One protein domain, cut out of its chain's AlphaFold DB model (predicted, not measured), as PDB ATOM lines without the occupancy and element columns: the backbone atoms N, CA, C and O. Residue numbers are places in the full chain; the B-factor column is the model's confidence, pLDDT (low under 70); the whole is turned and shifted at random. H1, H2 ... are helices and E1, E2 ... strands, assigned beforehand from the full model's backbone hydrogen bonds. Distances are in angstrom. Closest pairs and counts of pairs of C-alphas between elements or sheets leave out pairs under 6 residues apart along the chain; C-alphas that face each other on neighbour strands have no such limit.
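AT A GLANCE: This is residues 2 to 106 of the 107 residues of an uncharacterized protein of Sphingobacteriales bacterium 16-39-50 (UniProt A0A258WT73). A twisted sheet of four strands is covered on one face by three helices, H1 laid across the strands and the helical hairpin of H2 and H3 packed over the rest, while the other face is bare of named helices. This makes two layers, helices on one face of a sheet. The printed part has 105 residues with three named helices and four named strands, in the order H1 E1 E2 E3 E4 H2 H3; the class is mixed, helices and strands. The sheet runs E1 E2 E3 E4, a meander, each strand the antiparallel neighbour of the one before. The whole is compact and rounded, with a radius of gyration of the C-alphas of 13.0 A and spans of 35 by 31 by 27 A.

HOW THE PARTS SIT: Start at H1, residues 2 to 18, which is on the sheet of E1, residues 32 to 37, E2, residues 40 to 47, E3, residues 50 to 56, and E4, residues 62 to 68. Its height over the sheet is 9.5 A, and it runs across the strands, at 81 degrees to E1 on the local plane; its closest C-alphas to E2 are Tyr 10 and Ile 44, 6.8 A. In the hairpin E1 and E2, look for N 35 and O 42, 3.0 A apart and within hydrogen-bond range. In the hairpin E2 and E3, N 43 and O 54 are within range at 2.9 A; in the hairpin E3 and E4, N 53 and O 66 are at 2.8 A. Next comes H2, residues 78 to 89, on the same face as H1; it runs along the strands, at 4 degrees to E3 on the local plane, at a height over the sheet of 9.2 A. H1, with residues 2 to 6 alone, and H2, with residue 78 alone, only just touch, with 3 pairs of C-alphas within 8 A, the closest those of Thr 6 and Leu 78, 6.9 A. H3, residues 95 to 104, only just touches H2, with 3 such pairs, the closest C-alphas being those of Ile 89 and Leu 96, 7.1 A; this helical hairpin has a shallow tilt of 11 degrees, opposite ways. In H2 and H3 every O i to N i+4 pair is within hydrogen-bond range, in H1 12 of 13.

IN THESE COORDINATES: Find C-alpha 2 at (-27.726, 51.563, 120.517); from there H1 runs 24.5 A to C-alpha 18. E1 spans 16.7 A, E2 22.4 A, E3 19.0 A and E4 17.1 A. H2 begins at C-alpha 78, (-33.999, 56.049, 122.168), and runs 16.2 A. H3 runs 14.3 A and ends at C-alpha 104, (-41.552, 50.375, 116.455).

THE WHOLE: The C-alphas farthest apart are those of Tyr 71 and Glu 93, 36.7 A. The printed part has no cut. The link from H1 to E1 is long, 13 residues. In the B-factor column, the mean pLDDT of the printed part is 75.4; look for values under 70 at residues 2 to 4, 69 to 80, 84 and 88 to 106.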
ATOM      1  N   GLU A   2     -26.836  50.401 120.746       52.19
ATOM      2  CA  GLU A   2     -27.726  51.563 120.517       52.19
ATOM      3  C   GLU A   2     -27.272  52.535 119.417       52.19
ATOM      4  O   GLU A   2     -28.099  53.069 118.681       52.19
ATOM      5  N   ALA A   3     -25.957  52.662 119.217       54.12
ATOM      6  CA  ALA A   3     -25.331  53.406 118.123       54.12
ATOM      7  C   ALA A   3     -25.939  53.159 116.739       54.12
ATOM      8  O   ALA A   3     -26.143  54.070 115.936       54.12
ATOM      9  N   ASN A   4     -26.226  51.885 116.480       64.56
ATOM     10  CA  ASN A   4     -26.775  51.440 115.216       64.56
ATOM     11  C   ASN A   4     -28.278  51.722 115.138       64.56
ATOM     12  O   ASN A   4     -28.771  51.958 114.041       64.56
ATOM     13  N   LYS A   5     -28.996  51.753 116.273       70.38
ATOM     14  CA  LYS A   5     -30.449  51.984 116.323       70.38
ATOM     15  C   LYS A   5     -30.779  53.436 115.973       70.38
ATOM     16  O   LYS A   5     -31.544  53.664 115.044       70.38
ATOM     17  N   THR A   6     -30.124  54.409 116.606       75.81
ATOM     18  CA  THR A   6     -30.309  55.844 116.316       75.81
ATOM     19  C   THR A   6     -30.010  56.182 114.851       75.81
ATOM     20  O   THR A   6     -30.820  56.811 114.166       75.81
ATOM     21  N   LEU A   7     -28.863  55.723 114.335       80.88
ATOM     22  CA  LEU A   7     -28.496  55.924 112.933       80.88
ATOM     23  C   LEU A   7     -29.451  55.210 111.968       80.88
ATOM     24  O   LEU A   7     -29.788  55.772 110.924       80.88
ATOM     25  N   SER A   8     -29.894  53.997 112.306       79.31
ATOM     26  CA  SER A   8     -30.881  53.254 111.517       79.31
ATOM     27  C   SER A   8     -32.208  54.011 111.434       79.31
ATOM     28  O   SER A   8     -32.708  54.242 110.331       79.31
ATOM     29  N   VAL A   9     -32.722  54.494 112.569       81.94
ATOM     30  CA  VAL A   9     -33.972  55.262 112.638       81.94
ATOM     31  C   VAL A   9     -33.875  56.543 111.817       81.94
ATOM     32  O   VAL A   9     -34.735  56.764 110.968       81.94
ATOM     33  N   TYR A  10     -32.801  57.327 111.960       86.62
ATOM     34  CA  TYR A  10     -32.587  58.513 111.122       86.62
ATOM     35  C   TYR A  10     -32.619  58.175 109.623       86.62
ATOM     36  O   TYR A  10     -33.338  58.804 108.845       86.62
ATOM     37  N   ASN A  11     -31.860  57.156 109.204       85.81
ATOM     38  CA  ASN A  11     -31.793  56.766 107.797       85.81
ATOM     39  C   ASN A  11     -33.149  56.285 107.264       85.81
ATOM     40  O   ASN A  11     -33.479  56.558 106.107       85.81
ATOM     41  N   LYS A  12     -33.937  55.581 108.084       81.56
ATOM     42  CA  LYS A  12     -35.254  55.079 107.690       81.56
ATOM     43  C   LYS A  12     -36.289  56.198 107.634       81.56
ATOM     44  O   LYS A  12     -37.002  56.249 106.639       81.56
ATOM     45  N   VAL A  13     -36.307  57.122 108.599       86.81
ATOM     46  CA  VAL A  13     -37.132  58.344 108.542       86.81
ATOM     47  C   VAL A  13     -36.821  59.097 107.256       86.81
ATOM     48  O   VAL A  13     -37.692  59.230 106.405       86.81
ATOM     49  N   ARG A  14     -35.548  59.436 107.020       90.19
ATOM     50  CA  ARG A  14     -35.098  60.093 105.785       90.19
ATOM     51  C   ARG A  14     -35.586  59.379 104.523       90.19
ATOM     52  O   ARG A  14     -36.068  60.025 103.595       90.19
ATOM     53  N   LYS A  15     -35.431  58.054 104.460       87.44
ATOM     54  CA  LYS A  15     -35.845  57.247 103.306       87.44
ATOM     55  C   LYS A  15     -37.363  57.276 103.118       87.44
ATOM     56  O   LYS A  15     -37.825  57.593 102.028       87.44
ATOM     57  N   LEU A  16     -38.130  56.960 104.158       85.56
ATOM     58  CA  LEU A  16     -39.588  56.856 104.087       85.56
ATOM     59  C   LEU A  16     -40.253  58.211 103.842       85.56
ATOM     60  O   LEU A  16     -41.232  58.270 103.103       85.56
ATOM     61  N   THR A  17     -39.702  59.294 104.394       87.06
ATOM     62  CA  THR A  17     -40.153  60.660 104.116       87.06
ATOM     63  C   THR A  17     -39.964  61.012 102.645       87.06
ATOM     64  O   THR A  17     -40.912  61.436 101.992       87.06
ATOM     65  N   LYS A  18     -38.777  60.751 102.079       87.31
ATOM     66  CA  LYS A  18     -38.505  60.983 100.648       87.31
ATOM     67  C   LYS A  18     -39.331  60.083  99.723       87.31
ATOM     68  O   LYS A  18     -39.632  60.476  98.603       87.31
ATOM     69  N   GLU A  19     -39.701  58.887 100.181       89.75
ATOM     70  CA  GLU A  19     -40.613  57.977  99.476       89.75
ATOM     71  C   GLU A  19     -42.100  58.351  99.641       89.75
ATOM     72  O   GLU A  19     -42.953  57.691  99.050       89.75
ATOM     73  N   GLY A  20     -42.432  59.367 100.450       84.50
ATOM     74  CA  GLY A  20     -43.812  59.774 100.737       84.50
ATOM     75  C   GLY A  20     -44.604  58.776 101.591       84.50
ATOM     76  O   GLY A  20     -45.827  58.852 101.645       84.50
ATOM     77  N   LYS A  21     -43.924  57.826 102.243       79.25
ATOM     78  CA  LYS A  21     -44.524  56.783 103.100       79.25
ATOM     79  C   LYS A  21     -44.609  57.179 104.570       79.25
ATOM     80  O   LYS A  21     -45.267  56.495 105.345       79.25
ATOM     81  N   LEU A  22     -43.900  58.237 104.953       80.25
ATOM     82  CA  LEU A  22     -43.873  58.779 106.301       80.25
ATOM     83  C   LEU A  22     -44.166  60.282 106.234       80.25
ATOM     84  O   LEU A  22     -43.478  61.013 105.520       80.25
ATOM     85  N   HIS A  23     -45.171  60.739 106.984       84.75
ATOM     86  CA  HIS A  23     -45.634  62.132 107.000       84.75
ATOM     87  C   HIS A  23     -44.733  63.028 107.860       84.75
ATOM     88  O   HIS A  23     -45.107  63.493 108.937       84.75
ATOM     89  N   TRP A  24     -43.506  63.227 107.395       90.38
ATOM     90  CA  TRP A  24     -42.547  64.165 107.967       90.38
ATOM     91  C   TRP A  24     -42.170  65.194 106.904       90.38
ATOM     92  O   TRP A  24     -42.223  64.922 105.707       90.38
ATOM     93  N   ASN A  25     -41.782  66.379 107.342       92.00
ATOM     94  CA  ASN A  25     -41.263  67.437 106.491       92.00
ATOM     95  C   ASN A  25     -39.735  67.420 106.543       92.00
ATOM     96  O   ASN A  25     -39.157  67.107 107.582       92.00
ATOM     97  N   GLU A  26     -39.089  67.757 105.432       94.31
ATOM     98  CA  GLU A  26     -37.638  67.944 105.333       94.31
ATOM     99  C   GLU A  26     -37.331  69.448 105.441       94.31
ATOM    100  O   GLU A  26     -37.937  70.255 104.736       94.31
ATOM    101  N   GLU A  27     -36.418  69.827 106.335       94.19
ATOM    102  CA  GLU A  27     -35.900  71.195 106.440       94.19
ATOM    103  C   GLU A  27     -34.957  71.510 105.268       94.19
ATOM    104  O   GLU A  27     -34.430  70.626 104.587       94.19
ATOM    105  N   ALA A  28     -34.684  72.798 105.051       90.56
ATOM    106  CA  ALA A  28     -33.848  73.263 103.940       90.56
ATOM    107  C   ALA A  28     -32.392  72.743 103.970       90.56
ATOM    108  O   ALA A  28     -31.706  72.785 102.949       90.56
ATOM    109  N   ASP A  29     -31.914  72.251 105.115       89.19
ATOM    110  CA  ASP A  29     -30.573  71.670 105.273       89.19
ATOM    111  C   ASP A  29     -30.427  70.252 104.673       89.19
ATOM    112  O   ASP A  29     -29.312  69.720 104.596       89.19
ATOM    113  N   GLY A  30     -31.541  69.628 104.264       88.88
ATOM    114  CA  GLY A  30     -31.606  68.283 103.689       88.88
ATOM    115  C   GLY A  30     -31.212  67.138 104.635       88.88
ATOM    116  O   GLY A  30     -31.033  65.996 104.190       88.88
ATOM    117  N   ASN A  31     -31.021  67.434 105.923       91.56
ATOM    118  CA  ASN A  31     -30.569  66.496 106.955       91.56
ATOM    119  C   ASN A  31     -31.391  66.561 108.246       91.56
ATOM    120  O   ASN A  31     -31.162  65.751 109.145       91.56
ATOM    121  N   THR A  32     -32.340  67.484 108.336       93.50
ATOM    122  CA  THR A  32     -33.281  67.592 109.438       93.50
ATOM    123  C   THR A  32     -34.683  67.304 108.934       93.50
ATOM    124  O   THR A  32     -35.142  67.857 107.936       93.50
ATOM    125  N   PHE A  33     -35.365  66.408 109.636       92.69
ATOM    126  CA  PHE A  33     -36.739  66.027 109.363       92.69
ATOM    127  C   PHE A  33     -37.578  66.328 110.591       92.69
ATOM    128  O   PHE A  33     -37.108  66.157 111.715       92.69
ATOM    129  N   TYR A  34     -38.824  66.740 110.397       92.44
ATOM    130  CA  TYR A  34     -39.723  66.986 111.511       92.44
ATOM    131  C   TYR A  34     -41.143  66.529 111.241       92.44
ATOM    132  O   TYR A  34     -41.621  66.514 110.108       92.44
ATOM    133  N   THR A  35     -41.858  66.250 112.317       88.56
ATOM    134  CA  THR A  35     -43.305  66.080 112.289       88.56
ATOM    135  C   THR A  35     -43.938  66.816 113.459       88.56
ATOM    136  O   THR A  35     -43.270  67.160 114.439       88.56
ATOM    137  N   SER A  36     -45.226  67.099 113.333       86.25
ATOM    138  CA  SER A  36     -46.015  67.728 114.383       86.25
ATOM    139  C   SER A  36     -47.065  66.739 114.852       86.25
ATOM    140  O   SER A  36     -47.799  66.179 114.043       86.25
ATOM    141  N   ILE A  37     -47.117  66.525 116.162       77.44
ATOM    142  CA  ILE A  37     -48.088  65.657 116.818       77.44
ATOM    143  C   ILE A  37     -48.809  66.505 117.846       77.44
ATOM    144  O   ILE A  37     -48.221  66.885 118.861       77.44
ATOM    145  N   ASN A  38     -50.082  66.797 117.582       77.75
ATOM    146  CA  ASN A  38     -50.874  67.737 118.372       77.75
ATOM    147  C   ASN A  38     -50.120  69.076 118.525       77.75
ATOM    148  O   ASN A  38     -49.731  69.702 117.541       77.75
ATOM    149  N   ASP A  39     -49.863  69.455 119.773       80.88
ATOM    150  CA  ASP A  39     -49.167  70.668 120.191       80.88
ATOM    151  C   ASP A  39     -47.640  70.518 120.238       80.88
ATOM    152  O   ASP A  39     -46.941  71.421 120.694       80.88
ATOM    153  N   PHE A  40     -47.101  69.375 119.819       84.25
ATOM    154  CA  PHE A  40     -45.679  69.081 119.912       84.25
ATOM    155  C   PHE A  40     -45.040  68.973 118.535       84.25
ATOM    156  O   PHE A  40     -45.639  68.481 117.580       84.25
ATOM    157  N   LYS A  41     -43.783  69.404 118.438       88.81
ATOM    158  CA  LYS A  41     -42.958  69.241 117.242       88.81
ATOM    159  C   LYS A  41     -41.773  68.348 117.574       88.81
ATOM    160  O   LYS A  41     -41.055  68.607 118.537       88.81
ATOM    161  N   ILE A  42     -41.592  67.296 116.787       88.19
ATOM    162  CA  ILE A  42     -40.481  66.355 116.918       88.19
ATOM    163  C   ILE A  42     -39.549  66.585 115.740       88.19
ATOM    164  O   ILE A  42     -40.003  66.561 114.598       88.19
ATOM    165  N   TYR A  43     -38.266  66.787 116.017       91.12
ATOM    166  CA  TYR A  43     -37.214  66.873 115.009       91.12
ATOM    167  C   TYR A  43     -36.269  65.688 115.134       91.12
ATOM    168  O   TYR A  43     -35.957  65.250 116.239       91.12
ATOM    169  N   ILE A  44     -35.775  65.214 113.994       90.31
ATOM    170  CA  ILE A  44     -34.621  64.327 113.911       90.31
ATOM    171  C   ILE A  44     -33.636  64.940 112.925       90.31
ATOM    172  O   ILE A  44     -33.943  65.077 111.739       90.31
ATOM    173  N   GLY A  45     -32.454  65.299 113.414       90.50
ATOM    174  CA  GLY A  45     -31.398  65.923 112.625       90.50
ATOM    175  C   GLY A  45     -30.127  65.092 112.608       90.50
ATOM    176  O   GLY A  45     -29.840  64.350 113.545       90.50
ATOM    177  N   LYS A  46     -29.330  65.240 111.548       88.25
ATOM    178  CA  LYS A  46     -27.955  64.732 111.502       88.25
ATOM    179  C   LYS A  46     -26.981  65.844 111.135       88.25
ATOM    180  O   LYS A  46     -27.047  66.395 110.042       88.25
ATOM    181  N   SER A  47     -26.009  66.097 112.007       84.75
ATOM    182  CA  SER A  47     -24.944  67.080 111.795       84.75
ATOM    183  C   SER A  47     -23.591  66.521 112.228       84.75
ATOM    184  O   SER A  47     -23.462  66.012 113.333       84.75
ATOM    185  N   ALA A  48     -22.579  66.591 111.354       77.44
ATOM    186  CA  ALA A  48     -21.174  66.268 111.656       77.44
ATOM    187  C   ALA A  48     -20.949  65.026 112.558       77.44
ATOM    188  O   ALA A  48     -20.262  65.090 113.573       77.44
ATOM    189  N   GLY A  49     -21.543  63.882 112.197       74.81
ATOM    190  CA  GLY A  49     -21.392  62.626 112.953       74.81
ATOM    191  C   GLY A  49     -22.262  62.512 114.211       74.81
ATOM    192  O   GLY A  49     -22.213  61.484 114.879       74.81
ATOM    193  N   THR A  50     -23.079  63.525 114.485       83.94
ATOM    194  CA  THR A  50     -24.077  63.575 115.555       83.94
ATOM    195  C   THR A  50     -25.473  63.431 114.960       83.94
ATOM    196  O   THR A  50     -25.754  63.958 113.881       83.94
ATOM    197  N   ILE A  51     -26.342  62.703 115.650       86.75
ATOM    198  CA  ILE A  51     -27.773  62.613 115.366       86.75
ATOM    199  C   ILE A  51     -28.512  63.115 116.597       86.75
ATOM    200  O   ILE A  51     -28.228  62.646 117.694       86.75
ATOM    201  N   SER A  52     -29.453  64.033 116.412       87.88
ATOM    202  CA  SER A  52     -30.282  64.571 117.487       87.88
ATOM    203  C   SER A  52     -31.747  64.215 117.264       87.88
ATOM    204  O   SER A  52     -32.235  64.242 116.136       87.88
ATOM    205  N   PHE A  53     -32.445  63.886 118.346       86.69
ATOM    206  CA  PHE A  53     -33.898  63.833 118.430       86.69
ATOM    207  C   PHE A  53     -34.317  64.933 119.395       86.69
ATOM    208  O   PHE A  53     -33.900  64.937 120.553       86.69
ATOM    209  N   GLU A  54     -35.123  65.875 118.926       88.56
ATOM    210  CA  GLU A  54     -35.551  67.020 119.722       88.56
ATOM    211  C   GLU A  54     -37.073  67.061 119.818       88.56
ATOM    212  O   GLU A  54     -37.774  66.875 118.823       88.56
ATOM    213  N   LEU A  55     -37.588  67.336 121.015       86.44
ATOM    214  CA  LEU A  55     -39.011  67.535 121.272       86.44
ATOM    215  C   LEU A  55     -39.257  68.986 121.684       86.44
ATOM    216  O   LEU A  55     -38.645  69.485 122.631       86.44
ATOM    217  N   PHE A  56     -40.202  69.636 121.015       87.56
ATOM    218  CA  PHE A  56     -40.654  70.995 121.294       87.56
ATOM    219  C   PHE A  56     -42.146  71.007 121.631       87.56
ATOM    220  O   PHE A  56     -42.910  70.220 121.076       87.56
ATOM    221  N   ASN A  57     -42.565  71.910 122.517       84.25
ATOM    222  CA  ASN A  57     -43.982  72.172 122.805       84.25
ATOM    223  C   ASN A  57     -44.585  73.249 121.873       84.25
ATOM    224  O   ASN A  57     -43.883  73.816 121.036       84.25
ATOM    225  N   HIS A  58     -45.861  73.597 122.082       81.44
ATOM    226  CA  HIS A  58     -46.598  74.586 121.275       81.44
ATOM    227  C   HIS A  58     -46.015  76.005 121.323       81.44
ATOM    228  O   HIS A  58     -46.324  76.830 120.467       81.44
ATOM    229  N   LEU A  59     -45.170  76.304 122.315       88.06
ATOM    230  CA  LEU A  59     -44.461  77.579 122.441       88.06
ATOM    231  C   LEU A  59     -43.091  77.559 121.744       88.06
ATOM    232  O   LEU A  59     -42.334  78.516 121.872       88.06
ATOM    233  N   ASN A  60     -42.762  76.485 121.017       86.44
ATOM    234  CA  ASN A  60     -41.433  76.222 120.461       86.44
ATOM    235  C   ASN A  60     -40.321  76.181 121.525       86.44
ATOM    236  O   ASN A  60     -39.158  76.463 121.235       86.44
ATOM    237  N   THR A  61     -40.651  75.786 122.756       86.06
ATOM    238  CA  THR A  61     -39.652  75.518 123.794       86.06
ATOM    239  C   THR A  61     -39.193  74.068 123.691       86.06
ATOM    240  O   THR A  61     -40.027  73.160 123.716       86.06
ATOM    241  N   LYS A  62     -37.874  73.841 123.609       87.50
ATOM    242  CA  LYS A  62     -37.280  72.497 123.658       87.50
ATOM    243  C   LYS A  62     -37.470  71.893 125.051       87.50
ATOM    244  O   LYS A  62     -37.045  72.476 126.044       87.50
ATOM    245  N   ILE A  63     -38.114  70.732 125.101       82.31
ATOM    246  CA  ILE A  63     -38.478  70.014 126.332       82.31
ATOM    247  C   ILE A  63     -37.956  68.572 126.367       82.31
ATOM    248  O   ILE A  63     -38.128  67.893 127.373       82.31
ATOM    249  N   GLY A  64     -37.320  68.103 125.292       80.62
ATOM    250  CA  GLY A  64     -36.640  66.811 125.242       80.62
ATOM    251  C   GLY A  64     -35.516  66.825 124.213       80.62
ATOM    252  O   GLY A  64     -35.642  67.468 123.168       80.62
ATOM    253  N   LEU A  65     -34.422  66.133 124.523       84.81
ATOM    254  CA  LEU A  65     -33.247  65.999 123.671       84.81
ATOM    255  C   LEU A  65     -32.651  64.605 123.867       84.81
ATOM    256  O   LEU A  65     -32.455  64.178 124.999       84.81
ATOM    257  N   LEU A  66     -32.354  63.929 122.766       80.75
ATOM    258  CA  LEU A  66     -31.479  62.764 122.731       80.75
ATOM    259  C   LEU A  66     -30.446  63.001 121.636       80.75
ATOM    260  O   LEU A  66     -30.811  63.163 120.473       80.75
ATOM    261  N   GLU A  67     -29.169  63.004 121.997       80.25
ATOM    262  CA  GLU A  67     -28.070  63.174 121.048       80.25
ATOM    263  C   GLU A  67     -27.182  61.942 121.044       80.25
ATOM    264  O   GLU A  67     -26.766  61.437 122.081       80.25
ATOM    265  N   TYR A  68     -26.876  61.459 119.848       75.19
ATOM    266  CA  TYR A  68     -26.005  60.319 119.650       75.19
ATOM    267  C   TYR A  68     -24.868  60.680 118.692       75.19
ATOM    268  O   TYR A  68     -25.105  61.038 117.536       75.19
ATOM    269  N   GLY A  69     -23.629  60.519 119.160       65.81
ATOM    270  CA  GLY A  69     -22.424  60.996 118.476       65.81
ATOM    271  C   GLY A  69     -22.028  62.411 118.920       65.81
ATOM    272  O   GLY A  69     -22.811  63.114 119.546       65.81
ATOM    273  N   GLY A  70     -20.787  62.821 118.638       56.75
ATOM    274  CA  GLY A  70     -20.243  64.106 119.108       56.75
ATOM    275  C   GLY A  70     -19.636  64.061 120.523       56.75
ATOM    276  O   GLY A  70     -19.272  62.996 121.015       56.75
ATOM    277  N   TYR A  71     -19.470  65.234 121.155       42.31
ATOM    278  CA  TYR A  71     -18.839  65.411 122.482       42.31
ATOM    279  C   TYR A  71     -19.789  65.181 123.678       42.31
ATOM    280  O   TYR A  71     -19.350  65.297 124.822       42.31
ATOM    281  N   SER A  72     -21.071  64.884 123.440       43.34
ATOM    282  CA  SER A  72     -22.072  64.681 124.495       43.34
ATOM    283  C   SER A  72     -22.292  63.183 124.764       43.34
ATOM    284  O   SER A  72     -22.584  62.443 123.825       43.34
ATOM    285  N   PRO A  73     -22.141  62.708 126.014       46.75
ATOM    286  CA  PRO A  73     -22.338  61.314 126.390       46.75
ATOM    287  C   PRO A  73     -23.759  61.045 126.913       46.75
ATOM    288  O   PRO A  73     -23.907  60.245 127.832       46.75
ATOM    289  N   ASP A  74     -24.804  61.700 126.398       53.50
ATOM    290  CA  ASP A  74     -26.175  61.388 126.832       53.50
ATOM    291  C   ASP A  74     -26.678  60.121 126.113       53.50
ATOM    292  O   ASP A  74     -27.377  60.151 125.105       53.50
ATOM    293  N   ILE A  75     -26.170  58.983 126.595       52.38
ATOM    294  CA  ILE A  75     -26.284  57.634 126.017       52.38
ATOM    295  C   ILE A  75     -27.506  56.854 126.513       52.38
ATOM    296  O   ILE A  75     -27.623  55.672 126.205       52.38
ATOM    297  N   GLU A  76     -28.429  57.462 127.260       55.91
ATOM    298  CA  GLU A  76     -29.657  56.762 127.645       55.91
ATOM    299  C   GLU A  76     -30.719  56.833 126.541       55.91
ATOM    300  O   GLU A  76     -31.585  57.702 126.518       55.91
ATOM    301  N   GLY A  77     -30.643  55.837 125.652       61.97
ATOM    302  CA  GLY A  77     -31.776  55.097 125.107       61.97
ATOM    303  C   GLY A  77     -32.824  55.899 124.340       61.97
ATOM    304  O   GLY A  77     -33.692  56.556 124.910       61.97
ATOM    305  N   LEU A  78     -32.869  55.679 123.028       66.75
ATOM    306  CA  LEU A  78     -33.999  56.049 122.168       66.75
ATOM    307  C   LEU A  78     -35.366  55.685 122.783       66.75
ATOM    308  O   LEU A  78     -36.326  56.446 122.678       66.75
ATOM    309  N   ASP A  79     -35.424  54.567 123.502       69.12
ATOM    310  CA  ASP A  79     -36.623  54.096 124.190       69.12
ATOM    311  C   ASP A  79     -36.995  54.997 125.389       69.12
ATOM    312  O   ASP A  79     -38.171  55.290 125.600       69.12
ATOM    313  N   SER A  80     -36.013  55.523 126.132       69.69
ATOM    314  CA  SER A  80     -36.219  56.519 127.197       69.69
ATOM    315  C   SER A  80     -36.716  57.852 126.644       69.69
ATOM    316  O   SER A  80     -37.630  58.445 127.224       69.69
ATOM    317  N   PHE A  81     -36.177  58.304 125.508       73.56
ATOM    318  CA  PHE A  81     -36.691  59.482 124.807       73.56
ATOM    319  C   PHE A  81     -38.142  59.263 124.365       73.56
ATOM    320  O   PHE A  81     -39.009  60.073 124.685       73.56
ATOM    321  N   TYR A  82     -38.450  58.128 123.730       72.94
ATOM    322  CA  TYR A  82     -39.823  57.807 123.346       72.94
ATOM    323  C   TYR A  82     -40.762  57.689 124.543       72.94
ATOM    324  O   TYR A  82     -41.890  58.162 124.459       72.94
ATOM    325  N   MET A  83     -40.329  57.136 125.677       72.31
ATOM    326  CA  MET A  83     -41.144  57.122 126.896       72.31
ATOM    327  C   MET A  83     -41.418  58.529 127.438       72.31
ATOM    328  O   MET A  83     -42.513  58.778 127.946       72.31
ATOM    329  N   GLN A  84     -40.457  59.450 127.349       68.94
ATOM    330  CA  GLN A  84     -40.665  60.850 127.731       68.94
ATOM    331  C   GLN A  84     -41.649  61.538 126.785       68.94
ATOM    332  O   GLN A  84     -42.606  62.154 127.252       68.94
ATOM    333  N   VAL A  85     -41.474  61.356 125.473       71.56
ATOM    334  CA  VAL A  85     -42.420  61.820 124.450       71.56
ATOM    335  C   VAL A  85     -43.816  61.249 124.733       71.56
ATOM    336  O   VAL A  85     -44.770  62.017 124.802       71.56
ATOM    337  N   ARG A  86     -43.936  59.939 125.014       70.12
ATOM    338  CA  ARG A  86     -45.187  59.287 125.443       70.12
ATOM    339  C   ARG A  86     -45.809  60.019 126.621       70.12
ATOM    340  O   ARG A  86     -46.884  60.579 126.466       70.12
ATOM    341  N   LYS A  87     -45.118  60.100 127.760       70.12
ATOM    342  CA  LYS A  87     -45.636  60.747 128.981       70.12
ATOM    343  C   LYS A  87     -46.081  62.198 128.766       70.12
ATOM    344  O   LYS A  87     -47.024  62.649 129.413       70.12
ATOM    345  N   LEU A  88     -45.397  62.937 127.894       65.75
ATOM    346  CA  LEU A  88     -45.685  64.348 127.637       65.75
ATOM    347  C   LEU A  88     -46.859  64.547 126.668       65.75
ATOM    348  O   LEU A  88     -47.616  65.501 126.831       65.75
ATOM    349  N   ILE A  89     -47.041  63.636 125.709       67.06
ATOM    350  CA  ILE A  89     -48.070  63.731 124.662       67.06
ATOM    351  C   ILE A  89     -49.355  62.952 125.028       67.06
ATOM    352  O   ILE A  89     -50.418  63.264 124.498       67.06
ATOM    353  N   THR A  90     -49.317  62.034 126.010       55.72
ATOM    354  CA  THR A  90     -50.439  61.187 126.503       55.72
ATOM    355  C   THR A  90     -51.687  61.907 127.053       55.72
ATOM    356  O   THR A  90     -52.514  61.278 127.708       55.72
ATOM    357  N   LYS A  91     -51.882  63.208 126.812       51.09
ATOM    358  CA  LYS A  91     -53.156  63.872 127.132       51.09
ATOM    359  C   LYS A  91     -54.186  63.873 126.003       51.09
ATOM    360  O   LYS A  91     -55.337  64.179 126.295       51.09
ATOM    361  N   THR A  92     -53.834  63.498 124.776       44.16
ATOM    362  CA  THR A  92     -54.793  63.453 123.660       44.16
ATOM    363  C   THR A  92     -54.415  62.349 122.674       44.16
ATOM    364  O   THR A  92     -53.360  62.418 122.043       44.16
ATOM    365  N   GLU A  93     -55.264  61.321 122.617       53.59
ATOM    366  CA  GLU A  93     -55.144  60.105 121.804       53.59
ATOM    367  C   GLU A  93     -54.998  60.386 120.288       53.59
ATOM    368  O   GLU A  93     -55.325  61.470 119.805       53.59
ATOM    369  N   ASP A  94     -54.484  59.370 119.584       52.84
ATOM    370  CA  ASP A  94     -54.394  59.130 118.128       52.84
ATOM    371  C   ASP A  94     -53.078  59.457 117.392       52.84
ATOM    372  O   ASP A  94     -52.600  58.626 116.629       52.84
ATOM    373  N   GLY A  95     -52.403  60.589 117.614       55.12
ATOM    374  CA  GLY A  95     -51.243  60.940 116.759       55.12
ATOM    375  C   GLY A  95     -49.900  60.295 117.138       55.12
ATOM    376  O   GLY A  95     -49.034  60.066 116.291       55.12
ATOM    377  N   LEU A  96     -49.691  60.048 118.432       57.75
ATOM    378  CA  LEU A  96     -48.397  59.602 118.944       57.75
ATOM    379  C   LEU A  96     -48.209  58.100 118.846       57.75
ATOM    380  O   LEU A  96     -47.121  57.661 118.484       57.75
ATOM    381  N   ASP A  97     -49.232  57.329 119.200       59.22
ATOM    382  CA  ASP A  97     -49.145  55.880 119.090       59.22
ATOM    383  C   ASP A  97     -48.980  55.475 117.630       59.22
ATOM    384  O   ASP A  97     -48.160  54.613 117.376       59.22
ATOM    385  N   ASP A  98     -49.581  56.187 116.670       61.88
ATOM    386  CA  ASP A  98     -49.311  55.997 115.241       61.88
ATOM    387  C   ASP A  98     -47.851  56.284 114.865       61.88
ATOM    388  O   ASP A  98     -47.243  55.503 114.129       61.88
ATOM    389  N   LEU A  99     -47.254  57.374 115.366       62.09
ATOM    390  CA  LEU A  99     -45.834  57.650 115.127       62.09
ATOM    391  C   LEU A  99     -44.956  56.575 115.776       62.09
ATOM    392  O   LEU A  99     -44.000  56.108 115.164       62.09
ATOM    393  N   LEU A 100     -45.252  56.197 117.015       61.69
ATOM    394  CA  LEU A 100     -44.461  55.226 117.752       61.69
ATOM    395  C   LEU A 100     -44.624  53.831 117.169       61.69
ATOM    396  O   LEU A 100     -43.620  53.166 117.019       61.69
ATOM    397  N   ASP A 101     -45.810  53.431 116.725       64.38
ATOM    398  CA  ASP A 101     -46.045  52.219 115.945       64.38
ATOM    399  C   ASP A 101     -45.282  52.255 114.623       64.38
ATOM    400  O   ASP A 101     -44.699  51.253 114.215       64.38
ATOM    401  N   GLN A 102     -45.278  53.396 113.928       62.69
ATOM    402  CA  GLN A 102     -44.492  53.572 112.708       62.69
ATOM    403  C   GLN A 102     -42.993  53.472 112.981       62.69
ATOM    404  O   GLN A 102     -42.274  53.018 112.095       62.69
ATOM    405  N   LEU A 103     -42.539  53.874 114.172       57.91
ATOM    406  CA  LEU A 103     -41.154  53.796 114.632       57.91
ATOM    407  C   LEU A 103     -40.792  52.438 115.262       57.91
ATOM    408  O   LEU A 103     -39.624  52.080 115.233       57.91
ATOM    409  N   ASP A 104     -41.748  51.679 115.796       57.50
ATOM    410  CA  ASP A 104     -41.552  50.375 116.455       57.50
ATOM    411  C   ASP A 104     -41.689  49.223 115.445       57.50
ATOM    412  O   ASP A 104     -40.975  48.230 115.515       57.50
ATOM    413  N   LYS A 105     -42.480  49.417 114.376       57.34
ATOM    414  CA  LYS A 105     -42.446  48.595 113.144       57.34
ATOM    415  C   LYS A 105     -41.145  48.794 112.345       57.34
ATOM    416  O   LYS A 105     -41.002  48.269 111.234       57.34
ATOM    417  N   ILE A 106     -40.195  49.567 112.878       49.19
ATOM    418  CA  ILE A 106     -38.846  49.710 112.344       49.19
ATOM    419  C   ILE A 106     -37.933  48.634 112.940       49.19
ATOM    420  O   ILE A 106     -37.071  48.934 113.756       49.19
TER     421      ILE A 106